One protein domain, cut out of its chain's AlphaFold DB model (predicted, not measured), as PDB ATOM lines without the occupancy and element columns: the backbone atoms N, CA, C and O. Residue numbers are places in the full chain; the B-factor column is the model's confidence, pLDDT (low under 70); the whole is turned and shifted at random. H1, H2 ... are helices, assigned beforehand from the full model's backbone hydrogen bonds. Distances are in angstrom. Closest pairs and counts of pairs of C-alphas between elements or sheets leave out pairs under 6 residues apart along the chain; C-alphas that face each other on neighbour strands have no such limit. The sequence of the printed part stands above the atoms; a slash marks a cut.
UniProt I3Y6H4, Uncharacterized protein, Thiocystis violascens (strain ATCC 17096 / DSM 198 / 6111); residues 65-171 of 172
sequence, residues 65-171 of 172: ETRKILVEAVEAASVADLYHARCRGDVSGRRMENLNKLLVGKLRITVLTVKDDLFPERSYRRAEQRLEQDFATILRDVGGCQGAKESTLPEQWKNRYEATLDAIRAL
ATOM      1  N   GLU A  65      24.617 -45.136  16.141       93.62
ATOM      2  CA  GLU A  65      25.296 -43.897  16.521       93.62
ATOM      3  C   GLU A  65      24.538 -42.684  15.977       93.62
ATOM      4  O   GLU A  65      24.169 -41.789  16.746       93.62
ATOM      5  N   THR A  66      24.195 -42.702  14.687       95.12
ATOM      6  CA  THR A  66      23.370 -41.657  14.069       95.12
ATOM      7  C   THR A  66      22.025 -41.529  14.783       95.12
ATOM      8  O   THR A  66      21.587 -40.420  15.100       95.12
ATOM      9  N   ARG A  67      21.380 -42.652  15.122       95.69
ATOM     10  CA  ARG A  67      20.122 -42.668  15.877       95.69
ATOM     11  C   ARG A  67      20.254 -41.926  17.206       95.69
ATOM     12  O   ARG A  67      19.393 -41.103  17.522       95.69
ATOM     13  N   LYS A  68      21.322 -42.180  17.967       96.56
ATOM     14  CA  LYS A  68      21.575 -41.503  19.250       96.56
ATOM     15  C   LYS A  68      21.777 -40.004  19.075       96.56
ATOM     16  O   LYS A  68      21.145 -39.243  19.803       96.56
ATOM     17  N   ILE A  69      22.575 -39.583  18.091       97.75
ATOM     18  CA  ILE A  69      22.811 -38.161  17.791       97.75
ATOM     19  C   ILE A  69      21.487 -37.448  17.483       97.75
ATOM     20  O   ILE A  69      21.226 -36.359  17.996       97.75
ATOM     21  N   LEU A  70      20.627 -38.070  16.673       98.00
ATOM     22  CA  LEU A  70      19.340 -37.496  16.283       98.00
ATOM     23  C   LEU A  70      18.363 -37.390  17.453       98.00
ATOM     24  O   LEU A  70      17.722 -36.350  17.620       98.00
ATOM     25  N   VAL A  71      18.253 -38.444  18.265       98.12
ATOM     26  CA  VAL A  71      17.417 -38.426  19.472       98.12
ATOM     27  C   VAL A  71      17.920 -37.345  20.425       98.12
ATOM     28  O   VAL A  71      17.140 -36.486  20.830       98.12
ATOM     29  N   GLU A  72      19.222 -37.313  20.704       98.25
ATOM     30  CA  GLU A  72      19.815 -36.332  21.609       98.25
ATOM     31  C   GLU A  72      19.605 -34.888  21.133       98.25
ATOM     32  O   GLU A  72      19.276 -34.015  21.940       98.25
ATOM     33  N   ALA A  73      19.728 -34.628  19.831       98.56
ATOM     34  CA  ALA A  73      19.476 -33.305  19.270       98.56
ATOM     35  C   ALA A  73      18.037 -32.834  19.520       98.56
ATOM     36  O   ALA A  73      17.810 -31.678  19.888       98.56
ATOM     37  N   VAL A  74      17.060 -33.733  19.358       98.56
ATOM     38  CA  VAL A  74      15.652 -33.431  19.638       98.56
ATOM     39  C   VAL A  74      15.436 -33.168  21.127       98.56
ATOM     40  O   VAL A  74      14.737 -32.214  21.472       98.56
ATOM     41  N   GLU A  75      16.040 -33.956  22.016       98.62
ATOM     42  CA  GLU A  75      15.944 -33.730  23.464       98.62
ATOM     43  C   GLU A  75      16.551 -32.378  23.867       98.62
ATOM     44  O   GLU A  75      15.915 -31.598  24.579       98.62
ATOM     45  N   ALA A  76      17.746 -32.059  23.362       98.62
ATOM     46  CA  ALA A  76      18.442 -30.809  23.653       98.62
ATOM     47  C   ALA A  76      17.667 -29.583  23.142       98.62
ATOM     48  O   ALA A  76      17.500 -28.603  23.874       98.62
ATOM     49  N   ALA A  77      17.138 -29.650  21.915       98.50
ATOM     50  CA  ALA A  77      16.289 -28.597  21.360       98.50
ATOM     51  C   ALA A  77      14.997 -28.419  22.173       98.50
ATOM     52  O   ALA A  77      14.612 -27.284  22.463       98.50
ATOM     53  N   SER A  78      14.363 -29.526  22.583       98.38
ATOM     54  CA  SER A  78      13.116 -29.502  23.363       98.38
ATOM     55  C   SER A  78      13.318 -28.823  24.711       98.38
ATOM     56  O   SER A  78      12.576 -27.906  25.049       98.38
ATOM     57  N   VAL A  79      14.347 -29.215  25.466       98.19
ATOM     58  CA  VAL A  79      14.630 -28.623  26.783       98.19
ATOM     59  C   VAL A  79      14.944 -27.130  26.667       98.19
ATOM     60  O   VAL A  79      14.435 -26.331  27.457       98.19
ATOM     61  N   ALA A  80      15.730 -26.729  25.662       97.62
ATOM     62  CA  ALA A  80      16.035 -25.322  25.432       97.62
ATOM     63  C   ALA A  80      14.764 -24.507  25.128       97.62
ATOM     64  O   ALA A  80      14.535 -23.469  25.754       97.62
ATOM     65  N   ASP A  81      13.914 -24.969  24.206       98.19
ATOM     66  CA  ASP A  81      12.673 -24.264  23.865       98.19
ATOM     67  C   ASP A  81      11.664 -24.262  25.025       98.19
ATOM     68  O   ASP A  81      11.061 -23.221  25.289       98.19
ATOM     69  N   LEU A  82      11.536 -25.356  25.784       98.31
ATOM     70  CA  LEU A  82      10.678 -25.418  26.973       98.31
ATOM     71  C   LEU A  82      11.123 -24.421  28.049       98.31
ATOM     72  O   LEU A  82      10.284 -23.720  28.622       98.31
ATOM     73  N   TYR A  83      12.430 -24.284  28.289       97.94
ATOM     74  CA  TYR A  83      12.955 -23.259  29.191       97.94
ATOM     75  C   TYR A  83      12.611 -21.845  28.716       97.94
ATOM     76  O   TYR A  83      12.128 -21.018  29.501       97.94
ATOM     77  N   HIS A  84      12.831 -21.557  27.433       97.69
ATOM     78  CA  HIS A  84      12.529 -20.252  26.853       97.69
ATOM     79  C   HIS A  84      11.030 -19.931  26.920       97.69
ATOM     80  O   HIS A  84      10.661 -18.845  27.381       97.69
ATOM     81  N   ALA A  85      10.166 -20.886  26.592       97.81
ATOM     82  CA  ALA A  85       8.723 -20.729  26.702       97.81
ATOM     83  C   ALA A  85       8.300 -20.496  28.159       97.81
ATOM     84  O   ALA A  85       7.617 -19.518  28.467       97.81
ATOM     85  N   ARG A  86       8.755 -21.350  29.084       97.12
ATOM     86  CA  ARG A  86       8.265 -21.359  30.467       97.12
ATOM     87  C   ARG A  86       8.816 -20.229  31.329       97.12
ATOM     88  O   ARG A  86       8.071 -19.684  32.145       97.12
ATOM     89  N   CYS A  87      10.102 -19.908  31.187       96.69
ATOM     90  CA  CYS A  87      10.824 -19.011  32.096       96.69
ATOM     91  C   CYS A  87      11.178 -17.649  31.482       96.69
ATOM     92  O   CYS A  87      11.571 -16.732  32.219       96.69
ATOM     93  N   ARG A  88      11.048 -17.508  30.153       95.00
ATOM     94  CA  ARG A  88      11.291 -16.258  29.410       95.00
ATOM     95  C   ARG A  88      10.073 -15.785  28.604       95.00
ATOM     96  O   ARG A  88      10.128 -14.677  28.085       95.00
ATOM     97  N   GLY A  89       9.000 -16.578  28.519       95.31
ATOM     98  CA  GLY A  89       7.799 -16.242  27.745       95.31
ATOM     99  C   GLY A  89       7.997 -16.300  26.225       95.31
ATOM    100  O   GLY A  89       7.176 -15.766  25.487       95.31
ATOM    101  N   ASP A  90       9.083 -16.916  25.751       95.62
ATOM    102  CA  ASP A  90       9.396 -17.039  24.326       95.62
ATOM    103  C   ASP A  90       8.891 -18.381  23.783       95.62
ATOM    104  O   ASP A  90       9.548 -19.409  23.923       95.62
ATOM    105  N   VAL A  91       7.711 -18.357  23.161       94.75
ATOM    106  CA  VAL A  91       7.033 -19.541  22.598       94.75
ATOM    107  C   VAL A  91       7.376 -19.795  21.126       94.75
ATOM    108  O   VAL A  91       6.668 -20.529  20.445       94.75
ATOM    109  N   SER A  92       8.436 -19.172  20.602       94.56
ATOM    110  CA  SER A  92       8.753 -19.253  19.170       94.56
ATOM    111  C   SER A  92       9.260 -20.621  18.702       94.56
ATOM    112  O   SER A  92       9.225 -20.877  17.505       94.56
ATOM    113  N   GLY A  93       9.736 -21.495  19.600       95.69
ATOM    114  CA  GLY A  93      10.206 -22.839  19.227       95.69
ATOM    115  C   GLY A  93      11.414 -22.837  18.279       95.69
ATOM    116  O   GLY A  93      11.580 -23.743  17.460       95.69
ATOM    117  N   ARG A  94      12.238 -21.778  18.327       97.31
ATOM    118  CA  ARG A  94      13.317 -21.544  17.353       97.31
ATOM    119  C   ARG A  94      14.339 -22.671  17.308       97.31
ATOM    120  O   ARG A  94      14.907 -22.903  16.242       97.31
ATOM    121  N   ARG A  95      14.643 -23.327  18.434       98.19
ATOM    122  CA  ARG A  95      15.670 -24.384  18.453       98.19
ATOM    123  C   ARG A  95      15.153 -25.611  17.719       98.19
ATOM    124  O   ARG A  95      15.842 -26.125  16.842       98.19
ATOM    125  N   MET A  96      13.915 -26.007  17.993       98.25
ATOM    126  CA  MET A  96      13.254 -27.102  17.296       98.25
ATOM    127  C   MET A  96      13.083 -26.811  15.799       98.25
ATOM    128  O   MET A  96      13.355 -27.674  14.964       98.25
ATOM    129  N   GLU A  97      12.697 -25.585  15.434       98.38
ATOM    130  CA  GLU A  97      12.564 -25.177  14.031       98.38
ATOM    131  C   GLU A  97      13.912 -25.222  13.291       98.38
ATOM    132  O   GLU A  97      14.003 -25.746  12.178       98.38
ATOM    133  N   ASN A  98      14.974 -24.697  13.907       98.44
ATOM    134  CA  ASN A  98      16.317 -24.704  13.329       98.44
ATOM    135  C   ASN A  98      16.875 -26.124  13.188       98.44
ATOM    136  O   ASN A  98      17.455 -26.442  12.149       98.44
ATOM    137  N   LEU A  99      16.652 -26.984  14.185       98.69
ATOM    138  CA  LEU A  99      16.979 -28.404  14.093       98.69
ATOM    139  C   LEU A  99      16.239 -29.050  12.919       98.69
ATOM    140  O   LEU A  99      16.868 -29.695  12.086       98.69
ATOM    141  N   ASN A 100      14.930 -28.826  12.790       98.50
ATOM    142  CA  ASN A 100      14.157 -29.389  11.687       98.50
ATOM    143  C   ASN A 100      14.677 -28.930  10.318       98.50
ATOM    144  O   ASN A 100      14.798 -29.745   9.408       98.50
ATOM    145  N   LYS A 101      15.054 -27.653  10.171       98.56
ATOM    146  CA  LYS A 101      15.689 -27.147   8.942       98.56
ATOM    147  C   LYS A 101      17.003 -27.869   8.638       98.56
ATOM    148  O   LYS A 101      17.230 -28.237   7.487       98.56
ATOM    149  N   LEU A 102      17.845 -28.091   9.650       98.31
ATOM    150  CA  LEU A 102      19.102 -28.826   9.490       98.31
ATOM    151  C   LEU A 102      18.854 -30.281   9.069       98.31
ATOM    152  O   LEU A 102      19.467 -30.742   8.109       98.31
ATOM    153  N   LEU A 103      17.934 -30.980   9.739       97.94
ATOM    154  CA  LEU A 103      17.591 -32.371   9.429       97.94
ATOM    155  C   LEU A 103      17.021 -32.521   8.015       97.94
ATOM    156  O   LEU A 103      17.477 -33.379   7.257       97.94
ATOM    157  N   VAL A 104      16.096 -31.641   7.624       97.69
ATOM    158  CA  VAL A 104      15.507 -31.646   6.277       97.69
ATOM    159  C   VAL A 104      16.567 -31.339   5.223       97.69
ATOM    160  O   VAL A 104      16.592 -31.984   4.177       97.69
ATOM    161  N   GLY A 105      17.447 -30.371   5.484       96.69
ATOM    162  CA  GLY A 105      18.494 -29.976   4.544       96.69
ATOM    163  C   GLY A 105      19.567 -31.046   4.355       96.69
ATOM    164  O   GLY A 105      19.962 -31.310   3.220       96.69
ATOM    165  N   LYS A 106      20.020 -31.662   5.451       95.19
ATOM    166  CA  LYS A 106      21.158 -32.585   5.447       95.19
ATOM    167  C   LYS A 106      20.758 -34.039   5.219       95.19
ATOM    168  O   LYS A 106      21.314 -34.695   4.352       95.19
ATOM    169  N   LEU A 107      19.793 -34.528   5.991       94.69
ATOM    170  CA  LEU A 107      19.453 -35.951   6.068       94.69
ATOM    171  C   LEU A 107      18.125 -36.280   5.380       94.69
ATOM    172  O   LEU A 107      17.740 -37.440   5.314       94.69
ATOM    173  N   ARG A 108      17.411 -35.266   4.866       95.62
ATOM    174  CA  ARG A 108      16.100 -35.413   4.208       95.62
ATOM    175  C   ARG A 108      15.029 -36.059   5.101       95.62
ATOM    176  O   ARG A 108      14.044 -36.583   4.593       95.62
ATOM    177  N   ILE A 109      15.185 -35.943   6.419       95.88
ATOM    178  CA  ILE A 109      14.210 -36.373   7.433       95.88
ATOM    179  C   ILE A 109      13.692 -35.171   8.226       95.88
ATOM    180  O   ILE A 109      14.254 -34.079   8.166       95.88
ATOM    181  N   THR A 110      12.619 -35.367   8.989       97.50
ATOM    182  CA  THR A 110      12.039 -34.326   9.852       97.50
ATOM    183  C   THR A 110      12.221 -34.670  11.326       97.50
ATOM    184  O   THR A 110      12.408 -35.832  11.683       97.50
ATOM    185  N   VAL A 111      12.083 -33.672  12.204       97.88
ATOM    186  CA  VAL A 111      11.981 -33.914  13.655       97.88
ATOM    187  C   VAL A 111      10.834 -34.876  13.978       97.88
ATOM    188  O   VAL A 111      10.970 -35.702  14.875       97.88
ATOM    189  N   LEU A 112       9.715 -34.790  13.249       97.06
ATOM    190  CA  LEU A 112       8.571 -35.674  13.466       97.06
ATOM    191  C   LEU A 112       8.947 -37.136  13.201       97.06
ATOM    192  O   LEU A 112       8.688 -37.981  14.046       97.06
ATOM    193  N   THR A 113       9.648 -37.404  12.095       96.06
ATOM    194  CA  THR A 113      10.198 -38.732  11.769       96.06
ATOM    195  C   THR A 113      11.116 -39.240  12.879       96.06
ATOM    196  O   THR A 113      10.987 -40.375  13.317       96.06
ATOM    197  N   VAL A 114      12.005 -38.389  13.407       97.06
ATOM    198  CA  VAL A 114      12.872 -38.773  14.534       97.06
ATOM    199  C   VAL A 114      12.035 -39.170  15.759       97.06
ATOM    200  O   VAL A 114      12.288 -40.213  16.360       97.06
ATOM    201  N   LYS A 115      11.015 -38.382  16.114       97.25
ATOM    202  CA  LYS A 115      10.140 -38.649  17.270       97.25
ATOM    203  C   LYS A 115       9.231 -39.875  17.090       97.25
ATOM    204  O   LYS A 115       8.913 -40.531  18.078       97.25
ATOM    205  N   ASP A 116       8.797 -40.178  15.871       96.44
ATOM    206  CA  ASP A 116       7.939 -41.337  15.590       96.44
ATOM    207  C   ASP A 116       8.736 -42.637  15.426       96.44
ATOM    208  O   ASP A 116       8.287 -43.677  15.902       96.44
ATOM    209  N   ASP A 117       9.929 -42.587  14.829       95.00
ATOM    210  CA  ASP A 117      10.633 -43.803  14.406       95.00
ATOM    211  C   ASP A 117      11.862 -44.132  15.265       95.00
ATOM    212  O   ASP A 117      12.194 -45.307  15.448       95.00
ATOM    213  N   LEU A 118      12.552 -43.118  15.802       95.69
ATOM    214  CA  LEU A 118      13.852 -43.293  16.469       95.69
ATOM    215  C   LEU A 118      13.768 -43.245  17.998       95.69
ATOM    216  O   LEU A 118      14.603 -43.849  18.681       95.69
ATOM    217  N   PHE A 119      12.759 -42.554  18.530       96.69
ATOM    218  CA  PHE A 119      12.462 -42.518  19.961       96.69
ATOM    219  C   PHE A 119      11.919 -43.871  20.461       96.69
ATOM    220  O   PHE A 119      11.223 -44.579  19.726       96.69
ATOM    221  N   PRO A 120      12.192 -44.243  21.728       94.38
ATOM    222  CA  PRO A 120      11.759 -45.528  22.280       94.38
ATOM    223  C   PRO A 120      10.233 -45.678  22.337       94.38
ATOM    224  O   PRO A 120       9.718 -46.788  22.222       94.38
ATOM    225  N   GLU A 121       9.491 -44.577  22.470       95.56
ATOM    226  CA  GLU A 121       8.028 -44.583  22.533       95.56
ATOM    227  C   GLU A 121       7.361 -44.878  21.184       95.56
ATOM    228  O   GLU A 121       6.163 -45.186  21.159       95.56
ATOM    229  N   ARG A 122       8.115 -44.746  20.080       93.50
ATOM    230  CA  ARG A 122       7.646 -44.847  18.689       93.50
ATOM    231  C   ARG A 122       6.347 -44.082  18.419       93.50
ATOM    232  O   ARG A 122       5.395 -44.590  17.826       93.50
ATOM    233  N   SER A 123       6.248 -42.898  19.015       95.62
ATOM    234  CA  SER A 123       5.067 -42.050  18.951       95.62
ATOM    235  C   SER A 123       5.444 -40.645  19.370       95.62
ATOM    236  O   SER A 123       5.728 -40.403  20.547       95.62
ATOM    237  N   TYR A 124       5.339 -39.701  18.440       96.00
ATOM    238  CA  TYR A 124       5.699 -38.317  18.694       96.00
ATOM    239  C   TYR A 124       4.922 -37.737  19.874       96.00
ATOM    240  O   TYR A 124       5.492 -37.035  20.697       96.00
ATOM    241  N   ARG A 125       3.635 -38.081  20.021       97.06
ATOM    242  CA  ARG A 125       2.804 -37.590  21.132       97.06
ATOM    243  C   ARG A 125       3.335 -38.044  22.485       97.06
ATOM    244  O   ARG A 125       3.354 -37.257  23.425       97.06
ATOM    245  N   ARG A 126       3.751 -39.310  22.585       98.00
ATOM    246  CA  ARG A 126       4.309 -39.859  23.827       98.00
ATOM    247  C   ARG A 126       5.707 -39.312  24.094       98.00
ATOM    248  O   ARG A 126       6.002 -38.995  25.239       98.00
ATOM    249  N   ALA A 127       6.522 -39.153  23.050       97.88
ATOM    250  CA  ALA A 127       7.833 -38.528  23.154       97.88
ATOM    251  C   ALA A 127       7.726 -37.082  23.671       97.88
ATOM    252  O   ALA A 127       8.376 -36.749  24.653       97.88
ATOM    253  N   GLU A 128       6.853 -36.246  23.093       97.62
ATOM    254  CA  GLU A 128       6.619 -34.872  23.578       97.62
ATOM    255  C   GLU A 128       6.168 -34.863  25.040       97.62
ATOM    256  O   GLU A 128       6.724 -34.136  25.859       97.62
ATOM    257  N   GLN A 129       5.208 -35.727  25.389       98.44
ATOM    258  CA  GLN A 129       4.718 -35.831  26.759       98.44
ATOM    259  C   GLN A 129       5.841 -36.194  27.742       98.44
ATOM    260  O   GLN A 129       5.915 -35.596  28.815       98.44
ATOM    261  N   ARG A 130       6.717 -37.146  27.390       98.12
ATOM    262  CA  ARG A 130       7.878 -37.492  28.220       98.12
ATOM    263  C   ARG A 130       8.811 -36.293  28.375       98.12
ATOM    264  O   ARG A 130       9.176 -35.959  29.494       98.12
ATOM    265  N   LEU A 131       9.162 -35.620  27.281       98.12
ATOM    266  CA  LEU A 131      10.100 -34.492  27.305       98.12
ATOM    267  C   LEU A 131       9.584 -33.326  28.159       98.12
ATOM    268  O   LEU A 131      10.346 -32.727  28.920       98.12
ATOM    269  N   GLU A 132       8.286 -33.031  28.084       98.12
ATOM    270  CA  GLU A 132       7.638 -32.039  28.946       98.12
ATOM    271  C   GLU A 132       7.667 -32.448  30.427       98.12
ATOM    272  O   GLU A 132       7.930 -31.613  31.297       98.12
ATOM    273  N   GLN A 133       7.426 -33.729  30.725       98.44
ATOM    274  CA  GLN A 133       7.469 -34.270  32.089       98.44
ATOM    275  C   GLN A 133       8.885 -34.261  32.674       98.44
ATOM    276  O   GLN A 133       9.061 -33.862  33.832       98.44
ATOM    277  N   ASP A 134       9.884 -34.645  31.883       98.12
ATOM    278  CA  ASP A 134      11.298 -34.630  32.260       98.12
ATOM    279  C   ASP A 134      11.735 -33.192  32.571       98.12
ATOM    280  O   ASP A 134      12.267 -32.912  33.649       98.12
ATOM    281  N   PHE A 135      11.407 -32.241  31.689       98.25
ATOM    282  CA  PHE A 135      11.680 -30.823  31.916       98.25
ATOM    283  C   PHE A 135      10.982 -30.288  33.174       98.25
ATOM    284  O   PHE A 135      11.608 -29.607  33.986       98.25
ATOM    285  N   ALA A 136       9.699 -30.602  33.370       98.19
ATOM    286  CA  ALA A 136       8.955 -30.172  34.552       98.19
ATOM    287  C   ALA A 136       9.535 -30.755  35.851       98.19
ATOM    288  O   ALA A 136       9.455 -30.109  36.899       98.19
ATOM    289  N   THR A 137      10.112 -31.957  35.789       98.38
ATOM    290  CA  THR A 137      10.811 -32.586  36.914       98.38
ATOM    291  C   THR A 137      12.092 -31.843  37.241       98.38
ATOM    292  O   THR A 137      12.204 -31.333  38.353       98.38
ATOM    293  N   ILE A 138      12.966 -31.636  36.253       97.19
ATOM    294  CA  ILE A 138      14.200 -30.858  36.432       97.19
ATOM    295  C   ILE A 138      13.881 -29.470  36.996       97.19
ATOM    296  O   ILE A 138      14.519 -29.012  37.940       97.19
ATOM    297  N   LEU A 139      12.859 -28.807  36.448       97.19
ATOM    298  CA  LEU A 139      12.475 -27.468  36.874       97.19
ATOM    299  C   LEU A 139      11.975 -27.443  38.323       97.19
ATOM    300  O   LEU A 139      12.269 -26.489  39.036       97.19
ATOM    301  N   ARG A 140      11.236 -28.462  38.778       97.62
ATOM    302  CA  ARG A 140      10.845 -28.586  40.193       97.62
ATOM    303  C   ARG A 140      12.059 -28.791  41.090       97.62
ATOM    304  O   ARG A 140      12.151 -28.119  42.114       97.62
ATOM    305  N   ASP A 141      12.975 -29.662  40.687       97.88
ATOM    306  CA  ASP A 141      14.132 -30.053  41.496       97.88
ATOM    307  C   ASP A 141      15.089 -28.878  41.737       97.88
ATOM    308  O   ASP A 141      15.689 -28.772  42.805       97.88
ATOM    309  N   VAL A 142      15.171 -27.940  40.789       97.44
ATOM    310  CA  VAL A 142      15.974 -26.716  40.931       97.44
ATOM    311  C   VAL A 142      15.207 -25.522  41.501       97.44
ATOM    312  O   VAL A 142      15.701 -24.406  41.436       97.44
ATOM    313  N   GLY A 143      14.003 -25.701  42.052       96.94
ATOM    314  CA  GLY A 143      13.254 -24.599  42.678       96.94
ATOM    315  C   GLY A 143      12.537 -23.671  41.688       96.94
ATOM    316  O   GLY A 143      12.309 -22.490  41.959       96.94
ATOM    317  N   GLY A 144      12.154 -24.189  40.524       97.38
ATOM    318  CA  GLY A 144      11.384 -23.474  39.514       97.38
ATOM    319  C   GLY A 144      12.238 -22.612  38.583       97.38
ATOM    320  O   GLY A 144      13.458 -22.731  38.495       97.38
ATOM    321  N   CYS A 145      11.580 -21.691  37.875       97.44
ATOM    322  CA  CYS A 145      12.261 -20.790  36.943       97.44
ATOM    323  C   CYS A 145      13.280 -19.860  37.612       97.44
ATOM    324  O   CYS A 145      14.186 -19.399  36.924       97.44
ATOM    325  N   GLN A 146      13.119 -19.550  38.902       97.06
ATOM    326  CA  GLN A 146      14.085 -18.720  39.615       97.06
ATOM    327  C   GLN A 146      15.390 -19.486  39.826       97.06
ATOM    328  O   GLN A 146      16.427 -19.044  39.341       97.06
ATOM    329  N   GLY A 147      15.331 -20.676  40.429       97.06
ATOM    330  CA  GLY A 147      16.549 -21.450  40.651       97.06
ATOM    331  C   GLY A 147      17.176 -21.973  39.354       97.06
ATOM    332  O   GLY A 147      18.396 -21.998  39.241       97.06
ATOM    333  N   ALA A 148      16.392 -22.228  38.297       97.19
ATOM    334  CA  ALA A 148      16.962 -22.482  36.970       97.19
ATOM    335  C   ALA A 148      17.803 -21.296  36.453       97.19
ATOM    336  O   ALA A 148      18.882 -21.519  35.910       97.19
ATOM    337  N   LYS A 149      17.355 -20.046  36.641       96.00
ATOM    338  CA  LYS A 149      18.095 -18.837  36.221       96.00
ATOM    339  C   LYS A 149      19.354 -18.579  37.048       96.00
ATOM    340  O   LYS A 149      20.294 -17.995  36.524       96.00
ATOM    341  N   GLU A 150      19.341 -18.969  38.316       96.69
ATOM    342  CA  GLU A 150      20.480 -18.837  39.232       96.69
ATOM    343  C   GLU A 150      21.490 -19.987  39.077       96.69
ATOM    344  O   GLU A 150      22.631 -19.879  39.520       96.69
ATOM    345  N   SER A 151      21.085 -21.079  38.424       96.06
ATOM    346  CA  SER A 151      21.936 -22.228  38.114       96.06
ATOM    347  C   SER A 151      22.720 -22.067  36.805       96.06
ATOM    348  O   SER A 151      22.485 -21.162  36.006       96.06
ATOM    349  N   THR A 152      23.602 -23.029  36.525       97.19
ATOM    350  CA  THR A 152      24.312 -23.146  35.241       97.19
ATOM    351  C   THR A 152      23.502 -23.874  34.158       97.19
ATOM    352  O   THR A 152      23.965 -23.989  33.024       97.19
ATOM    353  N   LEU A 153      22.285 -24.354  34.457       96.75
ATOM    354  CA  LEU A 153      21.464 -25.128  33.515       96.75
ATOM    355  C   LEU A 153      21.157 -24.405  32.195       96.75
ATOM    356  O   LEU A 153      21.274 -25.050  31.155       96.75
ATOM    357  N   PRO A 154      20.809 -23.101  32.167       96.62
ATOM    358  CA  PRO A 154      20.504 -22.425  30.908       96.62
ATOM    359  C   PRO A 154      21.683 -22.442  29.931       96.62
ATOM    360  O   PRO A 154      21.491 -22.622  28.728       96.62
ATOM    361  N   GLU A 155      22.901 -22.282  30.449       97.31
ATOM    362  CA  GLU A 155      24.121 -22.372  29.653       97.31
ATOM    363  C   GLU A 155      24.398 -23.817  29.227       97.31
ATOM    364  O   GLU A 155      24.666 -24.060  28.054       97.31
ATOM    365  N   GLN A 156      24.240 -24.791  30.128       97.44
ATOM    366  CA  GLN A 156      24.397 -26.208  29.786       97.44
ATOM    367  C   GLN A 156      23.431 -26.654  28.679       97.44
ATOM    368  O   GLN A 156      23.849 -27.319  27.735       97.44
ATOM    369  N   TRP A 157      22.153 -26.269  28.745       97.44
ATOM    370  CA  TRP A 157      21.162 -26.602  27.716       97.44
ATOM    371  C   TRP A 157      21.478 -25.945  26.377       97.44
ATOM    372  O   TRP A 157      21.351 -26.589  25.336       97.44
ATOM    373  N   LYS A 158      21.934 -24.686  26.401       96.75
ATOM    374  CA  LYS A 158      22.403 -23.994  25.198       96.75
ATOM    375  C   LYS A 158      23.590 -24.736  24.576       96.75
ATOM    376  O   LYS A 158      23.537 -25.062  23.393       96.75
ATOM    377  N   ASN A 159      24.616 -25.032  25.369       98.12
ATOM    378  CA  ASN A 159      25.839 -25.673  24.891       98.12
ATOM    379  C   ASN A 159      25.559 -27.090  24.374       98.12
ATOM    380  O   ASN A 159      26.067 -27.470  23.323       98.12
ATOM    381  N   ARG A 160      24.694 -27.852  25.061       98.06
ATOM    382  CA  ARG A 160      24.252 -29.176  24.602       98.06
ATOM    383  C   ARG A 160      23.541 -29.084  23.254       98.06
ATOM    384  O   ARG A 160      23.854 -29.848  22.350       98.06
ATOM    385  N   TYR A 161      22.625 -28.129  23.088       98.44
ATOM    386  CA  TYR A 161      21.952 -27.912  21.809       98.44
ATOM    387  C   TYR A 161      22.948 -27.569  20.690       98.44
ATOM    388  O   TYR A 161      22.919 -28.201  19.636       98.44
ATOM    389  N   GLU A 162      23.865 -26.627  20.915       98.38
ATOM    390  CA  GLU A 162      24.877 -26.248  19.918       98.38
ATOM    391  C   GLU A 162      25.763 -27.440  19.522       98.38
ATOM    392  O   GLU A 162      25.907 -27.716  18.329       98.38
ATOM    393  N   ALA A 163      26.229 -28.223  20.500       98.31
ATOM    394  CA  ALA A 163      27.018 -29.429  20.260       98.31
ATOM    395  C   ALA A 163      26.267 -30.473  19.414       98.31
ATOM    396  O   ALA A 163      26.850 -31.075  18.513       98.31
ATOM    397  N   THR A 164      24.961 -30.662  19.641       98.19
ATOM    398  CA  THR A 164      24.168 -31.609  18.836       98.19
ATOM    399  C   THR A 164      23.988 -31.156  17.389       98.19
ATOM    400  O   THR A 164      23.977 -31.989  16.481       98.19
ATOM    401  N   LEU A 165      23.903 -29.844  17.134       98.38
ATOM    402  CA  LEU A 165      23.883 -29.336  15.763       98.38
ATOM    403  C   LEU A 165      25.210 -29.605  15.054       98.38
ATOM    404  O   LEU A 165      25.203 -29.970  13.879       98.38
ATOM    405  N   ASP A 166      26.332 -29.434  15.751       98.31
ATOM    406  CA  ASP A 166      27.658 -29.715  15.199       98.31
ATOM    407  C   ASP A 166      27.853 -31.208  14.926       98.31
ATOM    408  O   ASP A 166      28.317 -31.567  13.843       98.31
ATOM    409  N   ALA A 167      27.396 -32.079  15.829       97.88
ATOM    410  CA  ALA A 167      27.392 -33.524  15.611       97.88
ATOM    411  C   ALA A 167      26.591 -33.901  14.355       97.88
ATOM    412  O   ALA A 167      27.097 -34.608  13.485       97.88
ATOM    413  N   ILE A 168      25.383 -33.349  14.185       97.50
ATOM    414  CA  ILE A 168      24.588 -33.570  12.969       97.50
ATOM    415  C   ILE A 168      25.327 -33.046  11.736       97.50
ATOM    416  O   ILE A 168      25.340 -33.718  10.709       97.50
ATOM    417  N   ARG A 169      25.969 -31.872  11.799       96.88
ATOM    418  CA  ARG A 169      26.765 -31.318  10.685       96.88
ATOM    419  C   ARG A 169      28.000 -32.150  10.348       96.88
ATOM    420  O   ARG A 169      28.411 -32.094   9.191       96.88
ATOM    421  N   ALA A 170      28.517 -32.945  11.277       96.75
ATOM    422  CA  ALA A 170      29.651 -33.841  11.062       96.75
ATOM    423  C   ALA A 170      29.273 -35.220  10.489       96.75
ATOM    424  O   ALA A 170      30.157 -35.909   9.990       96.75
ATOM    425  N   LEU A 171      27.989 -35.611  10.520       93.50
ATOM    426  CA  LEU A 171      27.519 -36.863   9.899       93.50
ATOM    427  C   LEU A 171      27.897 -36.958   8.400       93.50
ATOM    428  O   LEU A 171      27.993 -35.913   7.747       93.50
TER     429      LEU A 171
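What this domain is: This is residues 65 to 171 of the 172 residues of an uncharacterized protein of Thiocystis violascens (strain ATCC 17096 / DSM 198 / 6111) (UniProt I3Y6H4). One long helix, H1, runs through the middle as the core, with H2 and H6 running back along one side of it to make a bundle of three, while H4 crosses H1 slantwise on the other side. Two short helices stand near opposite ends of the length, H3 by the first part of H1 and H5 by its last residues. The printed part has 107 residues, 88 of them in six named helices, H1 to H6 in order along the chain, with no named strand; the class is all helix. The whole is compact, with a radius of gyration of the C-alphas of 13.6 A, and only just elongated, spanning 39 by 26 by 25 A.

How they stand to each other: The hub is H1, residues 65 to 88, which touches four other helices. H6, residues 153 to 170, touches it at a shallow tilt of 34 degrees, only just short of steep, opposite ways; the closest C-alphas, of Ala 76 and Tyr 161, are 4.9 A apart. H2, residues 94 to 106, forms a helical hairpin with H1, at a shallow tilt of 25 degrees; residues 73 to 81 of H1 touch residues 94 to 99 of H2, the closest C-alphas being those of Ala 77 and Arg 95, 5.2 A apart. H2 and H6 touch and run the same way at a shallow tilt of 10 degrees, with the C-alphas of Leu 99 and Leu 165 closest at 7.2 A. H1, H2 and H6 are a bundle, three helices side by side. H4, residues 124 to 141, touches H1 at a steep tilt of 56 degrees, through residues 131 to 135 alone; the closest C-alphas, of Val 79 and Phe 135, are 6.3 A apart. H4 is apart from H2 and H6. H3, residues 111 to 118, touches H1 at a steep tilt of 47 degrees, closest at the C-alphas of Arg 67 and Leu 118, 6.3 A apart. H5, residues 144 to 150, is close to H1 but not clearly touching, with the C-alphas of Cys 87 and Cys 145 closest at 5.4 A. In H1, H2, H3, H4, H5 and H6 every O i to N i+4 pair is within hydrogen-bond range.

Where its parts are: H1 begins at C-alpha 65 (25.296, -43.897, 16.521) and measures 33.6 A from first to last C-alpha. H4 measures 25.7 A, H6 25.4 A and H2 18.0 A. H6 ends at C-alpha 170 (29.651, -33.841, 11.062).

The domain as a whole: The two C-alphas farthest apart, of Arg 108 and Gly 143, are 40.1 A apart. The printed part has no cut, and its five links between helices are tight. The mean pLDDT of the printed part is 97.2, and no printed residue is under 70.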